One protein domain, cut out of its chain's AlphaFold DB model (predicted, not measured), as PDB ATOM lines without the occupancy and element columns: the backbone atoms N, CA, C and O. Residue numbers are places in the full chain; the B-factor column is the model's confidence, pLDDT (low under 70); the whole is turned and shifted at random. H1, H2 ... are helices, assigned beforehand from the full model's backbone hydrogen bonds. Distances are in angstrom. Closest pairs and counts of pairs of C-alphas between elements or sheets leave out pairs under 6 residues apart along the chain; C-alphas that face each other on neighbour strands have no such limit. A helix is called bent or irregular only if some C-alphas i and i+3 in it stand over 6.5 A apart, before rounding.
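This is residues 53 to 104 of the 207 residues of an uncharacterized protein of Moorea producens JHB (UniProt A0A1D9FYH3). The model is a flat, open U of two helices held apart, with the longer H2 as one arm, H1 as the other, and the loop of residues 71 to 80 as the base. Residues 53 to 66 stick out into free space, of which 58 to 66 belong to H1, and beyond the far end of H2 residues 99 to 104 curve back as a short hook. The printed part has 52 residues, with two named helices in the order H1, H2 and no named strand; its class is all helix. The whole is loose, with a radius of gyration of the C-alphas of 13.8 A, and spans 37 by 35 by 13 A.

Find C-alpha 81 at (83.340, 129.332, 43.544); from there H2, residues 81 to 98, runs 26.7 A to C-alpha 98 at (76.116, 151.794, 56.036). H2 is irregular, but only just: C-alphas 93 and 96 are 6.7 A apart. Then look back to C-alpha 58 at (61.204, 138.804, 38.812), where H1, residues 58 to 70, begins its 18.5 A run.

Compare the C-alphas of H2 with those of H1 and you will find the two helices apart, no C-alpha of the one within 8 A of the other. Look at residues 71 to 80 for the short link that joins them. In the backbone of H1 every O i to N i+4 pair is within hydrogen-bond range; in H2 11 of 14 are.

The two C-alphas farthest apart are those of Tyr 69 and Asp 102, at 36.7 A. Without residues 53 to 66, which stand free, the body spans 35 by 17 by 11 A. The printed part has no cut and no long link. In the B-factor column the mean pLDDT of the printed part is 93.7, and no printed residue is under 70.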
ATOM      1  N   PHE A  53      56.871 142.596  53.484       89.88
ATOM      2  CA  PHE A  53      57.329 142.079  52.202       89.88
ATOM      3  C   PHE A  53      56.179 142.169  51.197       89.88
ATOM      4  O   PHE A  53      55.000 142.143  51.569       89.88
ATOM      5  N   SER A  54      56.529 142.299  49.923       90.31
ATOM      6  CA  SER A  54      55.581 142.527  48.832       90.31
ATOM      7  C   SER A  54      55.969 141.703  47.604       90.31
ATOM      8  O   SER A  54      56.760 140.766  47.727       90.31
ATOM      9  N   TYR A  55      55.382 142.033  46.451       90.44
ATOM     10  CA  TYR A  55      55.648 141.423  45.152       90.44
ATOM     11  C   TYR A  55      57.146 141.120  44.974       90.44
ATOM     12  O   TYR A  55      57.963 142.042  45.086       90.44
ATOM     13  N   PRO A  56      57.514 139.849  44.731       91.12
ATOM     14  CA  PRO A  56      58.908 139.477  44.576       91.12
ATOM     15  C   PRO A  56      59.450 140.033  43.260       91.12
ATOM     16  O   PRO A  56      58.764 140.029  42.237       91.12
ATOM     17  N   ASP A  57      60.698 140.484  43.280       93.56
ATOM     18  CA  ASP A  57      61.370 140.924  42.066       93.56
ATOM     19  C   ASP A  57      61.520 139.746  41.072       93.56
ATOM     20  O   ASP A  57      62.007 138.681  41.468       93.56
ATOM     21  N   PRO A  58      61.124 139.891  39.790       94.94
ATOM     22  CA  PRO A  58      61.204 138.804  38.812       94.94
ATOM     23  C   PRO A  58      62.615 138.257  38.586       94.94
ATOM     24  O   PRO A  58      62.769 137.063  38.323       94.94
ATOM     25  N   ILE A  59      63.641 139.111  38.677       97.00
ATOM     26  CA  ILE A  59      65.040 138.690  38.545       97.00
ATOM     27  C   ILE A  59      65.435 137.888  39.787       97.00
ATOM     28  O   ILE A  59      66.040 136.829  39.645       97.00
ATOM     29  N   GLY A  60      65.018 138.328  40.978       95.38
ATOM     30  CA  GLY A  60      65.174 137.581  42.229       95.38
ATOM     31  C   GLY A  60      64.553 136.183  42.171       95.38
ATOM     32  O   GLY A  60      65.226 135.203  42.476       95.38
ATOM     33  N   VAL A  61      63.316 136.055  41.680       95.94
ATOM     34  CA  VAL A  61      62.649 134.744  41.519       95.94
ATOM     35  C   VAL A  61      63.416 133.832  40.560       95.94
ATOM     36  O   VAL A  61      63.570 132.636  40.815       95.94
ATOM     37  N   PHE A  62      63.904 134.376  39.443       96.81
ATOM     38  CA  PHE A  62      64.713 133.602  38.505       96.81
ATOM     39  C   PHE A  62      66.056 133.182  39.119       96.81
ATOM     40  O   PHE A  62      66.472 132.037  38.949       96.81
ATOM     41  N   ALA A  63      66.709 134.072  39.868       95.12
ATOM     42  CA  ALA A  63      67.944 133.769  40.581       95.12
ATOM     43  C   ALA A  63      67.736 132.664  41.631       95.12
ATOM     44  O   ALA A  63      68.542 131.736  41.690       95.12
ATOM     45  N   ASP A  64      66.629 132.694  42.377       94.94
ATOM     46  CA  ASP A  64      66.254 131.633  43.316       94.94
ATOM     47  C   ASP A  64      66.052 130.294  42.601       94.94
ATOM     48  O   ASP A  64      66.535 129.261  43.070       94.94
ATOM     49  N   PHE A  65      65.383 130.285  41.444       96.62
ATOM     50  CA  PHE A  65      65.237 129.073  40.636       96.62
ATOM     51  C   PHE A  65      66.597 128.517  40.192       96.62
ATOM     52  O   PHE A  65      66.858 127.325  40.360       96.62
ATOM     53  N   VAL A  66      67.478 129.369  39.661       95.19
ATOM     54  CA  VAL A  66      68.823 128.975  39.211       95.19
ATOM     55  C   VAL A  66      69.665 128.453  40.376       95.19
ATOM     56  O   VAL A  66      70.293 127.402  40.253       95.19
ATOM     57  N   SER A  67      69.642 129.143  41.518       93.19
ATOM     58  CA  SER A  67      70.351 128.745  42.736       93.19
ATOM     59  C   SER A  67      69.891 127.368  43.227       93.19
ATOM     60  O   SER A  67      70.716 126.476  43.435       93.19
ATOM     61  N   ASN A  68      68.573 127.141  43.298       94.19
ATOM     62  CA  ASN A  68      68.001 125.849  43.691       94.19
ATOM     63  C   ASN A  68      68.296 124.733  42.683       94.19
ATOM     64  O   ASN A  68      68.506 123.591  43.081       94.19
ATOM     65  N   TYR A  69      68.317 125.038  41.384       95.75
ATOM     66  CA  TYR A  69      68.662 124.059  40.356       95.75
ATOM     67  C   TYR A  69      70.131 123.621  40.452       95.75
ATOM     68  O   TYR A  69      70.433 122.438  40.305       95.75
ATOM     69  N   ILE A  70      71.039 124.565  40.722       94.38
ATOM     70  CA  ILE A  70      72.468 124.283  40.914       94.38
ATOM     71  C   ILE A  70      72.711 123.553  42.243       94.38
ATOM     72  O   ILE A  70      73.575 122.679  42.301       94.38
ATOM     73  N   ASN A  71      71.945 123.885  43.289       92.94
ATOM     74  CA  ASN A  71      71.964 123.225  44.596       92.94
ATOM     75  C   ASN A  71      73.379 123.123  45.209       92.94
ATOM     76  O   ASN A  71      73.795 122.074  45.706       92.94
ATOM     77  N   SER A  72      74.148 124.212  45.123       90.38
ATOM     78  CA  SER A  72      75.510 124.283  45.659       90.38
ATOM     79  C   SER A  72      75.518 124.816  47.096       90.38
ATOM     80  O   SER A  72      74.657 125.601  47.487       90.38
ATOM     81  N   ASN A  73      76.498 124.385  47.897       90.62
ATOM     82  CA  ASN A  73      76.665 124.811  49.284       90.62
ATOM     83  C   ASN A  73      77.838 125.795  49.413       90.62
ATOM     84  O   ASN A  73      78.969 125.440  49.084       90.62
ATOM     85  N   ILE A  74      77.569 126.967  49.997       91.56
ATOM     86  CA  ILE A  74      78.508 128.092  50.131       91.56
ATOM     87  C   ILE A  74      79.570 127.968  51.234       91.56
ATOM     88  O   ILE A  74      80.358 128.884  51.434       91.56
ATOM     89  N   HIS A  75      79.637 126.836  51.940       90.31
ATOM     90  CA  HIS A  75      80.602 126.617  53.027       90.31
ATOM     91  C   HIS A  75      82.085 126.686  52.615       90.31
ATOM     92  O   HIS A  75      82.932 126.922  53.475       90.31
ATOM     93  N   THR A  76      82.417 126.451  51.338       91.69
ATOM     94  CA  THR A  76      83.775 126.605  50.794       91.69
ATOM     95  C   THR A  76      83.741 127.101  49.347       91.69
ATOM     96  O   THR A  76      82.833 126.766  48.579       91.69
ATOM     97  N   GLU A  77      84.777 127.852  48.957       90.88
ATOM     98  CA  GLU A  77      84.938 128.334  47.580       90.88
ATOM     99  C   GLU A  77      85.089 127.172  46.584       90.88
ATOM    100  O   GLU A  77      84.564 127.241  45.481       90.88
ATOM    101  N   GLU A  78      85.725 126.062  46.970       92.56
ATOM    102  CA  GLU A  78      85.889 124.892  46.093       92.56
ATOM    103  C   GLU A  78      84.546 124.275  45.667       92.56
ATOM    104  O   GLU A  78      84.384 123.860  44.520       92.56
ATOM    105  N   CYS A  79      83.560 124.232  46.569       90.38
ATOM    106  CA  CYS A  79      82.231 123.698  46.270       90.38
ATOM    107  C   CYS A  79      81.337 124.677  45.494       90.38
ATOM    108  O   CYS A  79      80.370 124.247  44.856       90.38
ATOM    109  N   SER A  80      81.617 125.980  45.573       93.31
ATOM    110  CA  SER A  80      80.689 127.033  45.143       93.31
ATOM    111  C   SER A  80      81.392 128.325  44.685       93.31
ATOM    112  O   SER A  80      81.020 129.422  45.105       93.31
ATOM    113  N   PRO A  81      82.380 128.246  43.772       93.44
ATOM    114  CA  PRO A  81      83.340 129.332  43.544       93.44
ATOM    115  C   PRO A  81      82.686 130.643  43.102       93.44
ATOM    116  O   PRO A  81      83.133 131.725  43.470       93.44
ATOM    117  N   ILE A  82      81.595 130.549  42.337       94.06
ATOM    118  CA  ILE A  82      80.836 131.719  41.894       94.06
ATOM    119  C   ILE A  82      79.996 132.297  43.038       94.06
ATOM    120  O   ILE A  82      80.042 133.498  43.271       94.06
ATOM    121  N   PHE A  83      79.260 131.466  43.782       94.38
ATOM    122  CA  PHE A  83      78.336 131.947  44.813       94.38
ATOM    123  C   PHE A  83      79.047 132.507  46.045       94.38
ATOM    124  O   PHE A  83      78.620 133.545  46.543       94.38
ATOM    125  N   THR A  84      80.159 131.908  46.483       94.62
ATOM    126  CA  THR A  84      80.988 132.493  47.550       94.62
ATOM    127  C   THR A  84      81.499 133.879  47.150       94.62
ATOM    128  O   THR A  84      81.473 134.806  47.952       94.62
ATOM    129  N   ARG A  85      81.920 134.064  45.891       94.38
ATOM    130  CA  ARG A  85      82.388 135.369  45.404       94.38
ATOM    131  C   ARG A  85      81.264 136.386  45.236       94.38
ATOM    132  O   ARG A  85      81.484 137.556  45.523       94.38
ATOM    133  N   CYS A  86      80.071 135.954  44.825       95.00
ATOM    134  CA  CYS A  86      78.894 136.821  44.821       95.00
ATOM    135  C   CYS A  86      78.563 137.336  46.228       95.00
ATOM    136  O   CYS A  86      78.241 138.508  46.367       95.00
ATOM    137  N   GLU A  87      78.652 136.495  47.263       95.62
ATOM    138  CA  GLU A  87      78.429 136.932  48.647       95.62
ATOM    139  C   GLU A  87      79.443 138.002  49.076       95.62
ATOM    140  O   GLU A  87      79.032 139.045  49.584       95.62
ATOM    141  N   VAL A  88      80.735 137.792  48.797       94.94
ATOM    142  CA  VAL A  88      81.792 138.780  49.084       94.94
ATOM    143  C   VAL A  88      81.516 140.111  48.383       94.94
ATOM    144  O   VAL A  88      81.454 141.143  49.046       94.94
ATOM    145  N   GLU A  89      81.258 140.094  47.073       96.00
ATOM    146  CA  GLU A  89      80.965 141.306  46.289       96.00
ATOM    147  C   GLU A  89      79.735 142.055  46.833       96.00
ATOM    148  O   GLU A  89      79.721 143.284  46.930       96.00
ATOM    149  N   MET A  90      78.686 141.322  47.222       96.44
ATOM    150  CA  MET A  90      77.479 141.913  47.800       96.44
ATOM    151  C   MET A  90      77.764 142.579  49.148       96.44
ATOM    152  O   MET A  90      77.269 143.676  49.399       96.44
ATOM    153  N   VAL A  91      78.563 141.947  50.009       96.62
ATOM    154  CA  VAL A  91      78.976 142.527  51.295       96.62
ATOM    155  C   VAL A  91      79.810 143.786  51.062       96.62
ATOM    156  O   VAL A  91      79.477 144.836  51.611       96.62
ATOM    157  N   GLU A  92      80.820 143.724  50.192       95.69
ATOM    158  CA  GLU A  92      81.666 144.870  49.828       95.69
ATOM    159  C   GLU A  92      80.854 146.029  49.231       95.69
ATOM    160  O   GLU A  92      81.131 147.194  49.510       95.69
ATOM    161  N   THR A  93      79.792 145.725  48.481       96.75
ATOM    162  CA  THR A  93      78.867 146.732  47.940       96.75
ATOM    163  C   THR A  93      78.008 147.386  49.029       96.75
ATOM    164  O   THR A  93      77.697 148.576  48.949       96.75
ATOM    165  N   LEU A  94      77.597 146.630  50.053       96.75
ATOM    166  CA  LEU A  94      76.715 147.118  51.117       96.75
ATOM    167  C   LEU A  94      77.457 147.919  52.194       96.75
ATOM    168  O   LEU A  94      76.887 148.872  52.728       96.75
ATOM    169  N   LEU A  95      78.705 147.565  52.513       96.81
ATOM    170  CA  LEU A  95      79.486 148.182  53.595       96.81
ATOM    171  C   LEU A  95      79.573 149.724  53.496       96.81
ATOM    172  O   LEU A  95      79.244 150.394  54.484       96.81
ATOM    173  N   PRO A  96      79.887 150.333  52.332       96.06
ATOM    174  CA  PRO A  96      79.936 151.790  52.213       96.06
ATOM    175  C   PRO A  96      78.576 152.464  52.417       96.06
ATOM    176  O   PRO A  96      78.520 153.585  52.921       96.06
ATOM    177  N   LEU A  97      77.470 151.790  52.070       94.44
ATOM    178  CA  LEU A  97      76.113 152.336  52.221       94.44
ATOM    179  C   LEU A  97      75.713 152.504  53.690       94.44
ATOM    180  O   LEU A  97      74.872 153.344  54.005       94.44
ATOM    181  N   VAL A  98      76.320 151.719  54.582       91.31
ATOM    182  CA  VAL A  98      76.116 151.794  56.036       91.31
ATOM    183  C   VAL A  98      77.271 152.497  56.765       91.31
ATOM    184  O   VAL A  98      77.312 152.493  57.992       91.31
ATOM    185  N   GLY A  99      78.186 153.136  56.025       91.75
ATOM    186  CA  GLY A  99      79.247 153.989  56.570       91.75
ATOM    187  C   GLY A  99      80.588 153.299  56.849       91.75
ATOM    188  O   GLY A  99      81.508 153.960  57.328       91.75
ATOM    189  N   TYR A 100      80.740 152.013  56.524       94.00
ATOM    190  CA  TYR A 100      82.016 151.299  56.631       94.00
ATOM    191  C   TYR A 100      82.787 151.439  55.313       94.00
ATOM    192  O   TYR A 100      82.468 150.781  54.327       94.00
ATOM    193  N   THR A 101      83.766 152.347  55.282       91.50
ATOM    194  CA  THR A 101      84.521 152.687  54.058       91.50
ATOM    195  C   THR A 101      85.956 152.160  54.038       91.50
ATOM    196  O   THR A 101      86.477 151.915  52.955       91.50
ATOM    197  N   ASP A 102      86.567 151.944  55.208       89.00
ATOM    198  CA  ASP A 102      87.962 151.494  55.325       89.00
ATOM    199  C   ASP A 102      88.081 150.007  55.702       89.00
ATOM    200  O   ASP A 102      88.848 149.263  55.097       89.00
ATOM    201  N   GLU A 103      87.314 149.563  56.702       91.06
ATOM    202  CA  GLU A 103      87.305 148.185  57.203       91.06
ATOM    203  C   GLU A 103      85.863 147.727  57.432       91.06
ATOM    204  O   GLU A 103      85.052 148.456  58.009       91.06
ATOM    205  N   GLY A 104      85.543 146.503  57.021       92.88
ATOM    206  CA  GLY A 104      84.238 145.892  57.229       92.88
ATOM    207  C   GLY A 104      84.234 144.435  56.787       92.88
ATOM    208  O   GLY A 104      85.065 144.023  55.983       92.88
TER     209      GLY A 104